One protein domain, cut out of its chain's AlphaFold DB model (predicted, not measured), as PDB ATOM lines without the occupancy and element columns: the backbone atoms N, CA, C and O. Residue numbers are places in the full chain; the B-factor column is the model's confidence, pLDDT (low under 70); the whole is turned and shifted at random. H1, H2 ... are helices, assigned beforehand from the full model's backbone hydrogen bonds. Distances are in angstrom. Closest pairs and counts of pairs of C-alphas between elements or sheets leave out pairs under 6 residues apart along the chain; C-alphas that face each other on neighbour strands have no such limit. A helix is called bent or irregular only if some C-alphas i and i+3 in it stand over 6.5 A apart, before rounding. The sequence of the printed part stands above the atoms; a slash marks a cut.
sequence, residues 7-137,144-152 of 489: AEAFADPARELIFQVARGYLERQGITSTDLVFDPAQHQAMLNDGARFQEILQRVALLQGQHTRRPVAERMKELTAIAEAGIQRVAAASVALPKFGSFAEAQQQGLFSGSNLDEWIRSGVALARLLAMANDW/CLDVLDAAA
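What this domain is: This is residues 7 to 137 and 144 to 152 of the 489 residues of an uncharacterized protein of Ferrovibrio sp (UniProt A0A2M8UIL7). The long helix H5 is a spine crossed near its start by H4 and near its end by H7, with H1 and the short H2 in a row between H4 and H7. H3 packs on the later part of H5, while H6 and H8 lie beyond H7 at one end of the longest axis. The printed part has 140 residues with eight named helices, H1 to H8 in chain order, and no named strand: all helix, with mostly crossed packing. It is compact, radius of gyration of the C-alphas 15.7 A, yet elongated, spanning 48 by 31 by 26 A.

Where its parts are: H5, residues 72 to 96, is longest at 35.9 A. H4, residues 50 to 68, measures 26.1 A; H7, residues 117 to 133, 24.3 A; H1, residues 12 to 29, 21.0 A, from C-alpha 12 at (340.942, 291.703, 314.599). H1 is irregular, C-alphas 21 and 24 being 8.0 A apart, with a kink of 77 degrees near residue 22. The shorter helices are H2, residues 33 to 38, H3, 40 to 48, H6, 103 to 108, and H8, 144 to 150, ending with C-alpha 150 at (322.622, 298.243, 315.484).

How they stand to each other: Closest C-alphas are quoted. H5 touches H4 at a steep tilt of 57 degrees, Met 76 to Ala 61 5.7 A, and H7 about perpendicular at 75 degrees, Ala 93 to Arg 122 5.5 A. H3 touches H5, Pro 40 to Ala 91 5.8 A. H2 touches H7, Phe 38 to Val 125 4.8 A, and H1, Ser 33 to Phe 19 5.4 A. H1 touches H4 with residues 17 to 22 alone, Ala 22 to Ile 56 6.3 A. H6 is close to but not clearly touching H7, Phe 103 to Leu 130 6.9 A, and H8, Phe 103 to Asp 146 8.0 A. Every O i to N i+4 pair is within hydrogen-bond range in H2, H3, H5, H6, H7 and H8, against 12 of 14 in H1 and 14 of 15 in H4.

The domain as a whole: The farthest C-alphas, Arg 69 and Glu 105, are 48.1 A apart. Residues 138 to 143 are not printed; C-alphas 137 and 144 are 10.6 A apart across this cut. Of the links printed whole, none is long. No printed residue is under 70 in pLDDT.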
ATOM      1  N   ALA A   7     348.546 300.820 316.426       80.25
ATOM      2  CA  ALA A   7     347.251 300.754 315.748       80.25
ATOM      3  C   ALA A   7     346.852 299.311 315.386       80.25
ATOM      4  O   ALA A   7     345.718 298.888 315.609       80.25
ATOM      5  N   GLU A   8     347.806 298.528 314.879       85.88
ATOM      6  CA  GLU A   8     347.589 297.128 314.507       85.88
ATOM      7  C   GLU A   8     347.330 296.218 315.709       85.88
ATOM      8  O   GLU A   8     346.731 295.158 315.539       85.88
ATOM      9  N   ALA A   9     347.741 296.612 316.919       85.56
ATOM     10  CA  ALA A   9     347.493 295.835 318.134       85.56
ATOM     11  C   ALA A   9     345.998 295.756 318.496       85.56
ATOM     12  O   ALA A   9     345.581 294.813 319.169       85.56
ATOM     13  N   PHE A  10     345.189 296.707 318.020       88.88
ATOM     14  CA  PHE A  10     343.744 296.741 318.252       88.88
ATOM     15  C   PHE A  10     342.943 295.953 317.204       88.88
ATOM     16  O   PHE A  10     341.776 295.637 317.436       88.88
ATOM     17  N   ALA A  11     343.565 295.600 316.072       88.25
ATOM     18  CA  ALA A  11     342.893 294.972 314.936       88.25
ATOM     19  C   ALA A  11     342.490 293.528 315.202       88.25
ATOM     20  O   ALA A  11     343.135 292.813 315.974       88.25
ATOM     21  N   ASP A  12     341.455 293.071 314.492       87.62
ATOM     22  CA  ASP A  12     340.942 291.703 314.599       87.62
ATOM     23  C   ASP A  12     342.038 290.631 314.571       87.62
ATOM     24  O   ASP A  12     342.006 289.737 315.414       87.62
ATOM     25  N   PRO A  13     343.042 290.677 313.669       89.75
ATOM     26  CA  PRO A  13     344.039 289.613 313.618       89.75
ATOM     27  C   PRO A  13     344.977 289.610 314.831       89.75
ATOM     28  O   PRO A  13     345.466 288.549 315.219       89.75
ATOM     29  N   ALA A  14     345.238 290.777 315.429       90.75
ATOM     30  CA  ALA A  14     346.017 290.884 316.656       90.75
ATOM     31  C   ALA A  14     345.216 290.356 317.846       90.75
ATOM     32  O   ALA A  14     345.722 289.541 318.616       90.75
ATOM     33  N   ARG A  15     343.939 290.734 317.941       92.75
ATOM     34  CA  ARG A  15     343.010 290.213 318.948       92.75
ATOM     35  C   ARG A  15     342.825 288.705 318.861       92.75
ATOM     36  O   ARG A  15     342.866 288.027 319.882       92.75
ATOM     37  N   GLU A  16     342.694 288.161 317.658       93.31
ATOM     38  CA  GLU A  16     342.621 286.717 317.442       93.31
ATOM     39  C   GLU A  16     343.906 286.014 317.903       93.31
ATOM     40  O   GLU A  16     343.844 284.992 318.587       93.31
ATOM     41  N   LEU A  17     345.078 286.584 317.605       92.69
ATOM     42  CA  LEU A  17     346.345 286.050 318.100       92.69
ATOM     43  C   LEU A  17     346.408 286.093 319.633       92.69
ATOM     44  O   LEU A  17     346.777 285.091 320.244       92.69
ATOM     45  N   ILE A  18     346.006 287.212 320.249       93.81
ATOM     46  CA  ILE A  18     345.905 287.369 321.709       93.81
ATOM     47  C   ILE A  18     344.966 286.307 322.286       93.81
ATOM     48  O   ILE A  18     345.337 285.619 323.235       93.81
ATOM     49  N   PHE A  19     343.788 286.115 321.689       95.38
ATOM     50  CA  PHE A  19     342.830 285.096 322.101       95.38
ATOM     51  C   PHE A  19     343.458 283.700 322.102       95.38
ATOM     52  O   PHE A  19     343.333 282.972 323.085       95.38
ATOM     53  N   GLN A  20     344.189 283.338 321.045       93.62
ATOM     54  CA  GLN A  20     344.843 282.034 320.935       93.62
ATOM     55  C   GLN A  20     345.940 281.831 321.988       93.62
ATOM     56  O   GLN A  20     345.963 280.797 322.661       93.62
ATOM     57  N   VAL A  21     346.839 282.806 322.173       94.88
ATOM     58  CA  VAL A  21     347.973 282.663 323.108       94.88
ATOM     59  C   VAL A  21     347.556 282.791 324.574       94.88
ATOM     60  O   VAL A  21     348.138 282.121 325.433       94.88
ATOM     61  N   ALA A  22     346.548 283.623 324.857       95.69
ATOM     62  CA  ALA A  22     346.076 283.938 326.199       95.69
ATOM     63  C   ALA A  22     344.823 283.143 326.599       95.69
ATOM     64  O   ALA A  22     344.322 283.345 327.703       95.69
ATOM     65  N   ARG A  23     344.335 282.206 325.769       95.38
ATOM     66  CA  ARG A  23     343.078 281.466 325.997       95.38
ATOM     67  C   ARG A  23     342.926 280.944 327.424       95.38
ATOM     68  O   ARG A  23     341.918 281.199 328.068       95.38
ATOM     69  N   GLY A  24     343.954 280.277 327.950       95.25
ATOM     70  CA  GLY A  24     343.905 279.730 329.308       95.25
ATOM     71  C   GLY A  24     343.833 280.795 330.410       95.25
ATOM     72  O   GLY A  24     343.318 280.515 331.487       95.25
ATOM     73  N   TYR A  25     344.350 282.005 330.177       95.94
ATOM     74  CA  TYR A  25     344.156 283.142 331.082       95.94
ATOM     75  C   TYR A  25     342.728 283.688 330.969       95.94
ATOM     76  O   TYR A  25     342.056 283.809 331.990       95.94
ATOM     77  N   LEU A  26     342.252 283.922 329.741       96.94
ATOM     78  CA  LEU A  26     340.905 284.427 329.454       96.94
ATOM     79  C   LEU A  26     339.816 283.529 330.065       96.94
ATOM     80  O   LEU A  26     338.918 284.012 330.751       96.94
ATOM     81  N   GLU A  27     339.946 282.209 329.908       96.44
ATOM     82  CA  GLU A  27     339.018 281.226 330.477       96.44
ATOM     83  C   GLU A  27     339.026 281.224 332.012       96.44
ATOM     84  O   GLU A  27     337.967 281.101 332.621       96.44
ATOM     85  N   ARG A  28     340.193 281.389 332.653       95.75
ATOM     86  CA  ARG A  28     340.287 281.447 334.123       95.75
ATOM     87  C   ARG A  28     339.704 282.731 334.701       95.75
ATOM     88  O   ARG A  28     339.092 282.676 335.761       95.75
ATOM     89  N   GLN A  29     339.918 283.860 334.033       95.62
ATOM     90  CA  GLN A  29     339.405 285.160 334.476       95.62
ATOM     91  C   GLN A  29     337.949 285.398 334.062       95.62
ATOM     92  O   GLN A  29     337.317 286.337 334.531       95.62
ATOM     93  N   GLY A  30     337.403 284.551 333.186       95.81
ATOM     94  CA  GLY A  30     336.045 284.703 332.685       95.81
ATOM     95  C   GLY A  30     335.874 285.957 331.827       95.81
ATOM     96  O   GLY A  30     334.856 286.640 331.930       95.81
ATOM     97  N   ILE A  31     336.868 286.278 330.998       97.06
ATOM     98  CA  ILE A  31     336.881 287.469 330.137       97.06
ATOM     99  C   ILE A  31     337.167 287.091 328.675       97.06
ATOM    100  O   ILE A  31     337.603 285.978 328.379       97.06
ATOM    101  N   THR A  32     336.918 288.017 327.757       97.69
ATOM    102  CA  THR A  32     337.227 287.923 326.323       97.69
ATOM    103  C   THR A  32     338.554 288.616 325.994       97.69
ATOM    104  O   THR A  32     339.137 289.302 326.837       97.69
ATOM    105  N   SER A  33     339.057 288.453 324.768       96.75
ATOM    106  CA  SER A  33     340.210 289.239 324.314       96.75
ATOM    107  C   SER A  33     339.846 290.721 324.190       96.75
ATOM    108  O   SER A  33     340.689 291.568 324.469       96.75
ATOM    109  N   THR A  34     338.585 291.041 323.867       96.62
ATOM    110  CA  THR A  34     338.056 292.416 323.894       96.62
ATOM    111  C   THR A  34     338.236 293.054 325.260       96.62
ATOM    112  O   THR A  34     338.771 294.154 325.351       96.62
ATOM    113  N   ASP A  35     337.834 292.354 326.323       97.31
ATOM    114  CA  ASP A  35     338.013 292.838 327.693       97.31
ATOM    115  C   ASP A  35     339.502 293.054 327.983       97.31
ATOM    116  O   ASP A  35     339.900 294.109 328.462       97.31
ATOM    117  N   LEU A  36     340.353 292.085 327.629       96.94
ATOM    118  CA  LEU A  36     341.790 292.182 327.884       96.94
ATOM    119  C   LEU A  36     342.473 293.333 327.129       96.94
ATOM    120  O   LEU A  36     343.464 293.847 327.630       96.94
ATOM    121  N   VAL A  37     341.995 293.696 325.938       96.19
ATOM    122  CA  VAL A  37     342.608 294.726 325.078       96.19
ATOM    123  C   VAL A  37     342.051 296.123 325.347       96.19
ATOM    124  O   VAL A  37     342.751 297.109 325.123       96.19
ATOM    125  N   PHE A  38     340.800 296.234 325.800       97.06
ATOM    126  CA  PHE A  38     340.107 297.521 325.900       97.06
ATOM    127  C   PHE A  38     339.653 297.903 327.318       97.06
ATOM    128  O   PHE A  38     339.184 299.026 327.503       97.06
ATOM    129  N   ASP A  39     339.805 297.043 328.330       97.31
ATOM    130  CA  ASP A  39     339.489 297.386 329.724       97.31
ATOM    131  C   ASP A  39     340.761 297.731 330.532       97.31
ATOM    132  O   ASP A  39     341.575 296.847 330.830       97.31
ATOM    133  N   PRO A  40     340.925 298.994 330.987       97.06
ATOM    134  CA  PRO A  40     342.022 299.378 331.874       97.06
ATOM    135  C   PRO A  40     342.119 298.545 333.159       97.06
ATOM    136  O   PRO A  40     343.222 298.359 333.677       97.06
ATOM    137  N   ALA A  41     341.001 298.032 333.686       96.88
ATOM    138  CA  ALA A  41     341.033 297.177 334.869       96.88
ATOM    139  C   ALA A  41     341.721 295.835 334.568       96.88
ATOM    140  O   ALA A  41     342.523 295.366 335.381       96.88
ATOM    141  N   GLN A  42     341.485 295.259 333.383       97.00
ATOM    142  CA  GLN A  42     342.177 294.045 332.942       97.00
ATOM    143  C   GLN A  42     343.651 294.306 332.639       97.00
ATOM    144  O   GLN A  42     344.490 293.469 332.971       97.00
ATOM    145  N   HIS A  43     343.996 295.477 332.093       96.06
ATOM    146  CA  HIS A  43     345.395 295.882 331.933       96.06
ATOM    147  C   HIS A  43     346.117 295.932 333.280       96.06
ATOM    148  O   HIS A  43     347.186 295.344 333.426       96.06
ATOM    149  N   GLN A  44     345.519 296.571 334.289       95.88
ATOM    150  CA  GLN A  44     346.119 296.646 335.619       95.88
ATOM    151  C   GLN A  44     346.242 295.262 336.267       95.88
ATOM    152  O   GLN A  44     347.277 294.956 336.856       95.88
ATOM    153  N   ALA A  45     345.219 294.409 336.142       95.81
ATOM    154  CA  ALA A  45     345.266 293.037 336.640       95.81
ATOM    155  C   ALA A  45     346.394 292.227 335.978       95.81
ATOM    156  O   ALA A  45     347.152 291.548 336.670       95.81
ATOM    157  N   MET A  46     346.555 292.360 334.660       94.44
ATOM    158  CA  MET A  46     347.612 291.700 333.894       94.44
ATOM    159  C   MET A  46     349.010 292.228 334.249       94.44
ATOM    160  O   MET A  46     349.937 291.441 334.395       94.44
ATOM    161  N   LEU A  47     349.178 293.542 334.428       93.12
ATOM    162  CA  LEU A  47     350.456 294.138 334.841       93.12
ATOM    163  C   LEU A  47     350.843 293.742 336.272       93.12
ATOM    164  O   LEU A  47     352.021 293.518 336.551       93.12
ATOM    165  N   ASN A  48     349.861 293.613 337.170       94.62
ATOM    166  CA  ASN A  48     350.080 293.088 338.517       94.62
ATOM    167  C   ASN A  48     350.528 291.614 338.476       94.62
ATOM    168  O   ASN A  48     351.367 291.205 339.277       94.62
ATOM    169  N   ASP A  49     350.027 290.836 337.513       92.75
ATOM    170  CA  ASP A  49     350.512 289.493 337.171       92.75
ATOM    171  C   ASP A  49     351.633 289.561 336.112       92.75
ATOM    172  O   ASP A  49     351.586 288.932 335.051       92.75
ATOM    173  N   GLY A  50     352.665 290.369 336.384       91.25
ATOM    174  CA  GLY A  50     353.726 290.679 335.418       91.25
ATOM    175  C   GLY A  50     354.416 289.445 334.816       91.25
ATOM    176  O   GLY A  50     354.877 289.493 333.677       91.25
ATOM    177  N   ALA A  51     354.434 288.314 335.528       93.38
ATOM    178  CA  ALA A  51     354.925 287.043 334.999       93.38
ATOM    179  C   ALA A  51     354.055 286.522 333.839       93.38
ATOM    180  O   ALA A  51     354.594 286.139 332.799       93.38
ATOM    181  N   ARG A  52     352.721 286.541 333.980       93.06
ATOM    182  CA  ARG A  52     351.796 286.173 332.896       93.06
ATOM    183  C   ARG A  52     351.869 287.130 331.724       93.06
ATOM    184  O   ARG A  52     351.851 286.668 330.584       93.06
ATOM    185  N   PHE A  53     351.981 288.427 331.993       93.81
ATOM    186  CA  PHE A  53     352.137 289.425 330.939       93.81
ATOM    187  C   PHE A  53     353.366 289.122 330.067       93.81
ATOM    188  O   PHE A  53     353.252 289.005 328.847       93.81
ATOM    189  N   GLN A  54     354.523 288.884 330.697       94.94
ATOM    190  CA  GLN A  54     355.753 288.522 329.986       94.94
ATOM    191  C   GLN A  54     355.646 287.165 329.273       94.94
ATOM    192  O   GLN A  54     356.119 287.036 328.145       94.94
ATOM    193  N   GLU A  55     354.988 286.168 329.874       94.56
ATOM    194  CA  GLU A  55     354.754 284.863 329.241       94.56
ATOM    195  C   GLU A  55     353.932 284.991 327.946       94.56
ATOM    196  O   GLU A  55     354.282 284.401 326.920       94.56
ATOM    197  N   ILE A  56     352.841 285.764 327.977       94.00
ATOM    198  CA  ILE A  56     351.975 285.988 326.812       94.00
ATOM    199  C   ILE A  56     352.758 286.693 325.701       94.00
ATOM    200  O   ILE A  56     352.757 286.214 324.564       94.00
ATOM    201  N   LEU A  57     353.484 287.768 326.028       93.69
ATOM    202  CA  LEU A  57     354.328 288.477 325.062       93.69
ATOM    203  C   LEU A  57     355.391 287.554 324.456       93.69
ATOM    204  O   LEU A  57     355.587 287.562 323.241       93.69
ATOM    205  N   GLN A  58     356.016 286.690 325.263       94.19
ATOM    206  CA  GLN A  58     357.017 285.733 324.789       94.19
ATOM    207  C   GLN A  58     356.435 284.725 323.806       94.19
ATOM    208  O   GLN A  58     357.065 284.429 322.790       94.19
ATOM    209  N   ARG A  59     355.223 284.221 324.056       93.75
ATOM    210  CA  ARG A  59     354.536 283.324 323.116       93.75
ATOM    211  C   ARG A  59     354.251 284.020 321.787       93.75
ATOM    212  O   ARG A  59     354.516 283.436 320.738       93.75
ATOM    213  N   VAL A  60     353.786 285.271 321.819       91.94
ATOM    214  CA  VAL A  60     353.590 286.080 320.603       91.94
ATOM    215  C   VAL A  60     354.918 286.285 319.871       91.94
ATOM    216  O   VAL A  60     354.992 286.053 318.664       91.94
ATOM    217  N   ALA A  61     355.983 286.648 320.588       91.56
ATOM    218  CA  ALA A  61     357.312 286.856 320.024       91.56
ATOM    219  C   ALA A  61     357.877 285.586 319.375       91.56
ATOM    220  O   ALA A  61     358.475 285.665 318.306       91.56
ATOM    221  N   LEU A  62     357.673 284.414 319.985       91.00
ATOM    222  CA  LEU A  62     358.099 283.125 319.436       91.00
ATOM    223  C   LEU A  62     357.366 282.800 318.133       91.00
ATOM    224  O   LEU A  62     358.014 282.469 317.140       91.00
ATOM    225  N   LEU A  63     356.038 282.943 318.119       88.31
ATOM    226  CA  LEU A  63     355.231 282.730 316.914       88.31
ATOM    227  C   LEU A  63     355.651 283.693 315.799       88.31
ATOM    228  O   LEU A  63     355.821 283.289 314.654       88.31
ATOM    229  N   GLN A  64     355.895 284.961 316.132       85.81
ATOM    230  CA  GLN A  64     356.308 285.957 315.148       85.81
ATOM    231  C   GLN A  64     357.771 285.783 314.687       85.81
ATOM    232  O   GLN A  64     358.094 286.000 313.515       85.81
ATOM    233  N   GLY A  65     358.666 285.350 315.574       82.69
ATOM    234  CA  GLY A  65     360.084 285.120 315.288       82.69
ATOM    235  C   GLY A  65     360.316 283.968 314.307       82.69
ATOM    236  O   GLY A  65     361.175 284.075 313.432       82.69
ATOM    237  N   GLN A  66     359.496 282.910 314.379       80.75
ATOM    238  CA  GLN A  66     359.557 281.776 313.442       80.75
ATOM    239  C   GLN A  66     359.361 282.199 311.981       80.75
ATOM    240  O   GLN A  66     359.966 281.623 311.080       80.75
ATOM    241  N   HIS A  67     358.558 283.233 311.744       79.56
ATOM    242  CA  HIS A  67     358.262 283.713 310.398       79.56
ATOM    243  C   HIS A  67     359.195 284.833 309.925       79.56
ATOM    244  O   HIS A  67     359.465 284.937 308.731       79.56
ATOM    245  N   THR A  68     359.697 285.665 310.839       79.06
ATOM    246  CA  THR A  68     360.489 286.863 310.499       79.06
ATOM    247  C   THR A  68     361.997 286.638 310.548       79.06
ATOM    248  O   THR A  68     362.752 287.500 310.105       79.06
ATOM    249  N   ARG A  69     362.458 285.496 311.087       80.75
ATOM    250  CA  ARG A  69     363.880 285.204 311.364       80.75
ATOM    251  C   ARG A  69     364.565 286.264 312.246       80.75
ATOM    252  O   ARG A  69     365.792 286.336 312.270       80.75
ATOM    253  N   ARG A  70     363.790 287.075 312.975       83.38
ATOM    254  CA  ARG A  70     364.303 288.075 313.920       83.38
ATOM    255  C   ARG A  70     364.569 287.436 315.288       83.38
ATOM    256  O   ARG A  70     363.829 286.527 315.681       83.38
ATOM    257  N   PRO A  71     365.584 287.895 316.041       90.00
ATOM    258  CA  PRO A  71     365.815 287.427 317.403       90.00
ATOM    259  C   PRO A  71     364.591 287.661 318.300       90.00
ATOM    260  O   PRO A  71     364.070 288.772 318.392       90.00
ATOM    261  N   VAL A  72     364.167 286.622 319.027       90.31
ATOM    262  CA  VAL A  72     363.001 286.676 319.932       90.31
ATOM    263  C   VAL A  72     363.146 287.791 320.973       90.31
ATOM    264  O   VAL A  72     362.169 288.459 321.288       90.31
ATOM    265  N   ALA A  73     364.361 288.032 321.474       90.69
ATOM    266  CA  ALA A  73     364.634 289.076 322.462       90.69
ATOM    267  C   ALA A  73     364.395 290.498 321.922       90.69
ATOM    268  O   ALA A  73     363.849 291.344 322.628       90.69
ATOM    269  N   GLU A  74     364.766 290.757 320.666       91.44
ATOM    270  CA  GLU A  74     364.498 292.038 320.005       91.44
ATOM    271  C   GLU A  74     362.992 292.223 319.825       91.44
ATOM    272  O   GLU A  74     362.437 293.258 320.191       91.44
ATOM    273  N   ARG A  75     362.312 291.166 319.366       90.81
ATOM    274  CA  ARG A  75     360.869 291.213 319.156       90.81
ATOM    275  C   ARG A  75     360.077 291.378 320.452       90.81
ATOM    276  O   ARG A  75     359.085 292.096 320.470       90.81
ATOM    277  N   MET A  76     360.532 290.763 321.539       93.56
ATOM    278  CA  MET A  76     359.976 290.964 322.877       93.56
ATOM    279  C   MET A  76     360.008 292.432 323.290       93.56
ATOM    280  O   MET A  76     359.000 292.955 323.751       93.56
ATOM    281  N   LYS A  77     361.142 293.114 323.086       93.31
ATOM    282  CA  LYS A  77     361.278 294.535 323.424       93.31
ATOM    283  C   LYS A  77     360.283 295.402 322.647       93.31
ATOM    284  O   LYS A  77     359.669 296.289 323.231       93.31
ATOM    285  N   GLU A  78     360.109 295.130 321.355       92.19
ATOM    286  CA  GLU A  78     359.134 295.833 320.511       92.19
ATOM    287  C   GLU A  78     357.694 295.580 320.959       92.19
ATOM    288  O   GLU A  78     356.923 296.522 321.113       92.19
ATOM    289  N   LEU A  79     357.335 294.317 321.201       93.06
ATOM    290  CA  LEU A  79     355.989 293.943 321.630       93.06
ATOM    291  C   LEU A  79     355.633 294.542 322.993       93.06
ATOM    292  O   LEU A  79     354.502 294.986 323.168       93.06
ATOM    293  N   THR A  80     356.585 294.614 323.926       94.12
ATOM    294  CA  THR A  80     356.391 295.314 325.203       94.12
ATOM    295  C   THR A  80     356.098 296.796 324.978       94.12
ATOM    296  O   THR A  80     355.118 297.299 325.517       94.12
ATOM    297  N   ALA A  81     356.878 297.483 324.136       94.06
ATOM    298  CA  ALA A  81     356.658 298.902 323.842       94.06
ATOM    299  C   ALA A  81     355.299 299.155 323.162       94.06
ATOM    300  O   ALA A  81     354.599 300.106 323.510       94.06
ATOM    301  N   ILE A  82     354.899 298.283 322.229       93.56
ATOM    302  CA  ILE A  82     353.583 298.330 321.572       93.56
ATOM    303  C   ILE A  82     352.459 298.130 322.595       93.56
ATOM    304  O   ILE A  82     351.490 298.888 322.598       93.56
ATOM    305  N   ALA A  83     352.590 297.140 323.482       93.38
ATOM    306  CA  ALA A  83     351.595 296.862 324.510       93.38
ATOM    307  C   ALA A  83     351.458 298.030 325.499       93.38
ATOM    308  O   ALA A  83     350.344 298.458 325.785       93.38
ATOM    309  N   GLU A  84     352.570 298.593 325.979       94.12
ATOM    310  CA  GLU A  84     352.565 299.755 326.875       94.12
ATOM    311  C   GLU A  84     351.918 300.984 326.220       94.12
ATOM    312  O   GLU A  84     351.078 301.641 326.840       94.12
ATOM    313  N   ALA A  85     352.242 301.266 324.953       93.62
ATOM    314  CA  ALA A  85     351.614 302.347 324.194       93.62
ATOM    315  C   ALA A  85     350.100 302.127 324.034       93.62
ATOM    316  O   ALA A  85     349.309 303.047 324.266       93.62
ATOM    317  N   GLY A  86     349.682 300.899 323.710       93.56
ATOM    318  CA  GLY A  86     348.271 300.528 323.611       93.56
ATOM    319  C   GLY A  86     347.518 300.700 324.934       93.56
ATOM    320  O   GLY A  86     346.453 301.320 324.963       93.56
ATOM    321  N   ILE A  87     348.104 300.243 326.047       95.06
ATOM    322  CA  ILE A  87     347.543 300.398 327.399       95.06
ATOM    323  C   ILE A  87     347.331 301.880 327.735       95.06
ATOM    324  O   ILE A  87     346.266 302.243 328.238       95.06
ATOM    325  N   GLN A  88     348.304 302.746 327.428       95.19
ATOM    326  CA  GLN A  88     348.196 304.190 327.666       95.19
ATOM    327  C   GLN A  88     347.085 304.836 326.825       95.19
ATOM    328  O   GLN A  88     346.303 305.633 327.351       95.19
ATOM    329  N   ARG A  89     346.952 304.461 325.544       95.19
ATOM    330  CA  ARG A  89     345.858 304.949 324.683       95.19
ATOM    331  C   ARG A  89     344.485 304.547 325.218       95.19
ATOM    332  O   ARG A  89     343.586 305.382 325.292       95.19
ATOM    333  N   VAL A  90     344.329 303.293 325.640       96.75
ATOM    334  CA  VAL A  90     343.078 302.784 326.223       96.75
ATOM    335  C   VAL A  90     342.749 303.484 327.541       96.75
ATOM    336  O   VAL A  90     341.596 303.855 327.768       96.75
ATOM    337  N   ALA A  91     343.747 303.735 328.392       96.88
ATOM    338  CA  ALA A  91     343.558 304.494 329.624       96.88
ATOM    339  C   ALA A  91     343.061 305.923 329.340       96.88
ATOM    340  O   ALA A  91     342.071 306.356 329.935       96.88
ATOM    341  N   ALA A  92     343.681 306.626 328.385       96.38
ATOM    342  CA  ALA A  92     343.254 307.961 327.969       96.38
ATOM    343  C   ALA A  92     341.820 307.961 327.403       96.38
ATOM    344  O   ALA A  92     340.996 308.787 327.805       96.38
ATOM    345  N   ALA A  93     341.493 306.998 326.536       96.00
ATOM    346  CA  ALA A  93     340.153 306.847 325.972       96.00
ATOM    347  C   ALA A  93     339.096 306.548 327.050       96.00
ATOM    348  O   ALA A  93     338.000 307.102 327.003       96.00
ATOM    349  N   SER A  94     339.425 305.728 328.054       96.75
ATOM    350  CA  SER A  94     338.516 305.393 329.158       96.75
ATOM    351  C   SER A  94     338.188 306.586 330.053       96.75
ATOM    352  O   SER A  94     337.034 306.734 330.468       96.75
ATOM    353  N   VAL A  95     339.172 307.459 330.310       96.38
ATOM    354  CA  VAL A  95     338.977 308.714 331.057       96.38
ATOM    355  C   VAL A  95     338.109 309.698 330.271       96.38
ATOM    356  O   VAL A  95     337.258 310.363 330.856       96.38
ATOM    357  N   ALA A  96     338.295 309.775 328.950       94.06
ATOM    358  CA  ALA A  96     337.519 310.653 328.076       94.06
ATOM    359  C   ALA A  96     336.097 310.136 327.784       94.06
ATOM    360  O   ALA A  96     335.285 310.863 327.206       94.06
ATOM    361  N   LEU A  97     335.784 308.887 328.148       95.06
ATOM    362  CA  LEU A  97     334.516 308.254 327.812       95.06
ATOM    363  C   LEU A  97     333.365 308.819 328.668       95.06
ATOM    364  O   LEU A  97     333.457 308.790 329.901       95.06
ATOM    365  N   PRO A  98     332.255 309.275 328.058       94.38
ATOM    366  CA  PRO A  98     331.081 309.713 328.807       94.38
ATOM    367  C   PRO A  98     330.502 308.581 329.669       94.38
ATOM    368  O   PRO A  98     330.745 307.390 329.450       94.38
ATOM    369  N   LYS A  99     329.732 308.958 330.694       94.62
ATOM    370  CA  LYS A  99     329.009 307.990 331.525       94.62
ATOM    371  C   LYS A  99     327.787 307.472 330.766       94.62
ATOM    372  O   LYS A  99     327.029 308.252 330.194       94.62
ATOM    373  N   PHE A 100     327.581 306.165 330.827       96.56
ATOM    374  CA  PHE A 100     326.391 305.466 330.347       96.56
ATOM    375  C   PHE A 100     326.192 304.212 331.203       96.56
ATOM    376  O   PHE A 100     327.158 303.654 331.731       96.56
ATOM    377  N   GLY A 101     324.939 303.799 331.363       94.69
ATOM    378  CA  GLY A 101     324.526 302.611 332.104       94.69
ATOM    379  C   GLY A 101     323.953 301.499 331.222       94.69
ATOM    380  O   GLY A 101     323.637 300.425 331.727       94.69
ATOM    381  N   SER A 102     323.790 301.736 329.918       96.31
ATOM    382  CA  SER A 102     323.224 300.756 328.990       96.31
ATOM    383  C   SER A 102     323.775 300.901 327.571       96.31
ATOM    384  O   SER A 102     324.335 301.938 327.205       96.31
ATOM    385  N   PHE A 103     323.583 299.862 326.754       96.31
ATOM    386  CA  PHE A 103     323.937 299.898 325.334       96.31
ATOM    387  C   PHE A 103     323.173 300.991 324.574       96.31
ATOM    388  O   PHE A 103     323.776 301.727 323.800       96.31
ATOM    389  N   ALA A 104     321.873 301.156 324.842       96.12
ATOM    390  CA  ALA A 104     321.053 302.175 324.188       96.12
ATOM    391  C   ALA A 104     321.574 303.600 324.456       96.12
ATOM    392  O   ALA A 104     321.650 304.412 323.538       96.12
ATOM    393  N   GLU A 105     321.988 303.892 325.693       96.81
ATOM    394  CA  GLU A 105     322.610 305.176 326.038       96.81
ATOM    395  C   GLU A 105     323.955 305.367 325.327       96.81
ATOM    396  O   GLU A 105     324.196 306.422 324.744       96.81
ATOM    397  N   ALA A 106     324.815 304.343 325.323       95.62
ATOM    398  CA  ALA A 106     326.099 304.385 324.623       95.62
ATOM    399  C   ALA A 106     325.923 304.623 323.110       95.62
ATOM    400  O   ALA A 106     326.657 305.404 322.501       95.62
ATOM    401  N   GLN A 107     324.913 303.994 322.504       94.19
ATOM    402  CA  GLN A 107     324.567 304.173 321.099       94.19
ATOM    403  C   GLN A 107     324.061 305.593 320.809       94.19
ATOM    404  O   GLN A 107     324.521 306.214 319.852       94.19
ATOM    405  N   GLN A 108     323.163 306.137 321.638       94.38
ATOM    406  CA  GLN A 108     322.670 307.517 321.503       94.38
ATOM    407  C   GLN A 108     323.793 308.554 321.617       94.38
ATOM    408  O   GLN A 108     323.733 309.605 320.985       94.38
ATOM    409  N   GLN A 109     324.832 308.245 322.391       94.06
ATOM    410  CA  GLN A 109     326.031 309.070 322.527       94.06
ATOM    411  C   GLN A 109     327.020 308.920 321.353       94.06
ATOM    412  O   GLN A 109     328.084 309.535 321.376       94.06
ATOM    413  N   GLY A 110     326.703 308.117 320.329       91.81
ATOM    414  CA  GLY A 110     327.548 307.942 319.144       91.81
ATOM    415  C   GLY A 110     328.827 307.140 319.399       91.81
ATOM    416  O   GLY A 110     329.791 307.253 318.647       91.81
ATOM    417  N   LEU A 111     328.870 306.318 320.456       92.94
ATOM    418  CA  LEU A 111     330.092 305.597 320.838       92.94
ATOM    419  C   LEU A 111     330.473 304.452 319.894       92.94
ATOM    420  O   LEU A 111     331.562 303.923 320.042       92.94
ATOM    421  N   PHE A 112     329.611 304.097 318.938       91.56
ATOM    422  CA  PHE A 112     329.829 303.007 317.975       91.56
ATOM    423  C   PHE A 112     329.803 303.471 316.510       91.56
ATOM    424  O   PHE A 112     329.750 302.638 315.606       91.56
ATOM    425  N   SER A 113     329.823 304.784 316.257       86.19
ATOM    426  CA  SER A 113     329.763 305.372 314.906       86.19
ATOM    427  C   SER A 113     331.103 305.918 314.406       86.19
ATOM    428  O   SER A 113     331.137 306.651 313.420       86.19
ATOM    429  N   GLY A 114     332.194 305.629 315.115       80.62
ATOM    430  CA  GLY A 114     333.516 306.163 314.807       80.62
ATOM    431  C   GLY A 114     334.130 305.597 313.526       80.62
ATOM    432  O   GLY A 114     333.851 304.458 313.159       80.62
ATOM    433  N   SER A 115     334.988 306.381 312.868       82.19
ATOM    434  CA  SER A 115     335.657 305.978 311.613       82.19
ATOM    435  C   SER A 115     337.186 306.065 311.636       82.19
ATOM    436  O   SER A 115     337.835 305.653 310.677       82.19
ATOM    437  N   ASN A 116     337.778 306.577 312.719       89.00
ATOM    438  CA  ASN A 116     339.230 306.603 312.903       89.00
ATOM    439  C   ASN A 116     339.674 305.767 314.116       89.00
ATOM    440  O   ASN A 116     338.853 305.339 314.929       89.00
ATOM    441  N   LEU A 117     340.988 305.558 314.236       87.88
ATOM    442  CA  LEU A 117     341.604 304.716 315.265       87.88
ATOM    443  C   LEU A 117     341.193 305.101 316.693       87.88
ATOM    444  O   LEU A 117     340.838 304.223 317.472       87.88
ATOM    445  N   ASP A 118     341.207 306.387 317.042       90.31
ATOM    446  CA  ASP A 118     340.885 306.819 318.406       90.31
ATOM    447  C   ASP A 118     339.403 306.592 318.727       90.31
ATOM    448  O   ASP A 118     339.045 306.203 319.840       90.31
ATOM    449  N   GLU A 119     338.520 306.779 317.744       89.81
ATOM    450  CA  GLU A 119     337.093 306.511 317.917       89.81
ATOM    451  C   GLU A 119     336.783 305.017 317.992       89.81
ATOM    452  O   GLU A 119     335.880 304.613 318.724       89.81
ATOM    453  N   TRP A 120     337.538 304.195 317.271       90.12
ATOM    454  CA  TRP A 120     337.444 302.745 317.351       90.12
ATOM    455  C   TRP A 120     337.957 302.217 318.693       90.12
ATOM    456  O   TRP A 120     337.257 301.438 319.335       90.12
ATOM    457  N   ILE A 121     339.096 302.720 319.188       93.81
ATOM    458  CA  ILE A 121     339.572 302.426 320.548       93.81
ATOM    459  C   ILE A 121     338.499 302.827 321.560       93.81
ATOM    460  O   ILE A 121     338.129 302.026 322.412       93.81
ATOM    461  N   ARG A 122     337.924 304.029 321.431       94.62
ATOM    462  CA  ARG A 122     336.816 304.494 322.278       94.62
ATOM    463  C   ARG A 122     335.594 303.565 322.213       94.62
ATOM    464  O   ARG A 122     335.008 303.288 323.259       94.62
ATOM    465  N   SER A 123     335.248 303.054 321.031       94.31
ATOM    466  CA  SER A 123     334.180 302.058 320.840       94.31
ATOM    467  C   SER A 123     334.507 300.748 321.563       94.31
ATOM    468  O   SER A 123     333.649 300.179 322.236       94.31
ATOM    469  N   GLY A 124     335.765 300.306 321.493       95.56
ATOM    470  CA  GLY A 124     336.265 299.126 322.194       95.56
ATOM    471  C   GLY A 124     336.206 299.271 323.707       95.56
ATOM    472  O   GLY A 124     335.696 298.380 324.385       95.56
ATOM    473  N   VAL A 125     336.627 300.419 324.244       97.44
ATOM    474  CA  VAL A 125     336.507 300.710 325.680       97.44
ATOM    475  C   VAL A 125     335.038 300.748 326.108       97.44
ATOM    476  O   VAL A 125     334.689 300.241 327.177       97.44
ATOM    477  N   ALA A 126     334.156 301.317 325.282       97.25
ATOM    478  CA  ALA A 126     332.726 301.327 325.562       97.25
ATOM    479  C   ALA A 126     332.137 299.911 325.592       97.25
ATOM    480  O   ALA A 126     331.414 299.571 326.530       97.25
ATOM    481  N   LEU A 127     332.495 299.069 324.618       97.25
ATOM    482  CA  LEU A 127     332.079 297.671 324.569       97.25
ATOM    483  C   LEU A 127     332.587 296.889 325.783       97.25
ATOM    484  O   LEU A 127     331.790 296.225 326.438       97.25
ATOM    485  N   ALA A 128     333.869 297.011 326.133       97.50
ATOM    486  CA  ALA A 128     334.449 296.351 327.301       97.50
ATOM    487  C   ALA A 128     333.758 296.779 328.607       97.50
ATOM    488  O   ALA A 128     333.435 295.943 329.451       97.50
ATOM    489  N   ARG A 129     333.412 298.067 328.751       97.25
ATOM    490  CA  ARG A 129     332.631 298.552 329.900       97.25
ATOM    491  C   ARG A 129     331.237 297.916 329.953       97.25
ATOM    492  O   ARG A 129     330.807 297.499 331.024       97.25
ATOM    493  N   LEU A 130     330.541 297.803 328.821       97.88
ATOM    494  CA  LEU A 130     329.232 297.140 328.754       97.88
ATOM    495  C   LEU A 130     329.333 295.627 329.028       97.88
ATOM    496  O   LEU A 130     328.478 295.078 329.723       97.88
ATOM    497  N   LEU A 131     330.386 294.957 328.549       97.50
ATOM    498  CA  LEU A 131     330.664 293.544 328.838       97.50
ATOM    499  C   LEU A 131     330.950 293.310 330.325       97.50
ATOM    500  O   LEU A 131     330.475 292.326 330.894       97.50
ATOM    501  N   ALA A 132     331.668 294.227 330.976       95.94
ATOM    502  CA  ALA A 132     331.902 294.186 332.415       95.94
ATOM    503  C   ALA A 132     330.601 294.354 333.223       95.94
ATOM    504  O   ALA A 132     330.452 293.734 334.271       95.94
ATOM    505  N   MET A 133     329.640 295.143 332.725       95.88
ATOM    506  CA  MET A 133     328.304 295.274 333.327       95.88
ATOM    507  C   MET A 133     327.416 294.041 333.086       95.88
ATOM    508  O   MET A 133     326.519 293.743 333.879       95.88
ATOM    509  N   ALA A 134     327.652 293.314 331.993       95.38
ATOM    510  CA  ALA A 134     327.006 292.044 331.695       95.38
ATOM    511  C   ALA A 134     327.659 290.912 332.512       95.38
ATOM    512  O   ALA A 134     328.630 290.279 332.098       95.38
ATOM    513  N   ASN A 135     327.096 290.648 333.694       87.81
ATOM    514  CA  ASN A 135     327.648 289.727 334.700       87.81
ATOM    515  C   ASN A 135     327.622 288.226 334.328       87.81
ATOM    516  O   ASN A 135     328.020 287.397 335.144       87.81
ATOM    517  N   ASP A 136     327.134 287.848 333.145       94.69
ATOM    518  CA  ASP A 136     327.077 286.458 332.686       94.69
ATOM    519  C   ASP A 136     327.288 286.345 331.163       94.69
ATOM    520  O   ASP A 136     327.165 287.315 330.411       94.69
ATOM    521  N   TRP A 137     327.644 285.141 330.700       97.06
ATOM    522  CA  TRP A 137     327.965 284.882 329.291       97.06
ATOM    523  C   TRP A 137     326.776 285.047 328.347       97.06
ATOM    524  O   TRP A 137     326.968 285.408 327.186       97.06
ATOM    525  N   CYS A 144     326.600 291.536 322.331       98.31
ATOM    526  CA  CYS A 144     327.265 291.478 321.026       98.31
ATOM    527  C   CYS A 144     326.249 291.432 319.877       98.31
ATOM    528  O   CYS A 144     326.437 292.106 318.869       98.31
ATOM    529  N   LEU A 145     325.151 290.684 320.035       98.31
ATOM    530  CA  LEU A 145     324.069 290.652 319.049       98.31
ATOM    531  C   LEU A 145     323.341 292.003 318.943       98.31
ATOM    532  O   LEU A 145     322.990 292.397 317.837       98.31
ATOM    533  N   ASP A 146     323.156 292.733 320.049       97.19
ATOM    534  CA  ASP A 146     322.597 294.096 320.032       97.19
ATOM    535  C   ASP A 146     323.485 295.058 319.236       97.19
ATOM    536  O   ASP A 146     322.982 295.823 318.414       97.19
ATOM    537  N   VAL A 147     324.805 294.981 319.429       96.31
ATOM    538  CA  VAL A 147     325.768 295.788 318.668       96.31
ATOM    539  C   VAL A 147     325.735 295.420 317.184       96.31
ATOM    540  O   VAL A 147     325.719 296.319 316.349       96.31
ATOM    541  N   LEU A 148     325.677 294.131 316.836       97.06
ATOM    542  CA  LEU A 148     325.615 293.678 315.441       97.06
ATOM    543  C   LEU A 148     324.305 294.057 314.732       97.06
ATOM    544  O   LEU A 148     324.318 294.359 313.542       97.06
ATOM    545  N   ASP A 149     323.175 294.056 315.444       95.50
ATOM    546  CA  ASP A 149     321.888 294.506 314.897       95.50
ATOM    547  C   ASP A 149     321.861 296.031 314.675       95.50
ATOM    548  O   ASP A 149     321.184 296.523 313.772       95.50
ATOM    549  N   ALA A 150     322.586 296.785 315.505       93.25
ATOM    550  CA  ALA A 150     322.622 298.243 315.484       93.25
ATOM    551  C   ALA A 150     323.685 298.839 314.547       93.25
ATOM    552  O   ALA A 150     323.495 299.940 314.021       93.25
ATOM    553  N   ALA A 151     324.827 298.169 314.398       91.69
ATOM    554  CA  ALA A 151     325.958 298.653 313.620       91.69
ATOM    555  C   ALA A 151     325.766 298.378 312.124       91.69
ATOM    556  O   ALA A 151     325.188 297.371 311.722       91.69
ATOM    557  N   ALA A 152     326.300 299.263 311.280       90.06
ATOM    558  CA  ALA A 152     326.342 299.010 309.845       90.06
ATOM    559  C   ALA A 152     327.267 297.817 309.554       90.06
ATOM    560  O   ALA A 152     328.386 297.761 310.073       90.06
TER     561      ALA A 152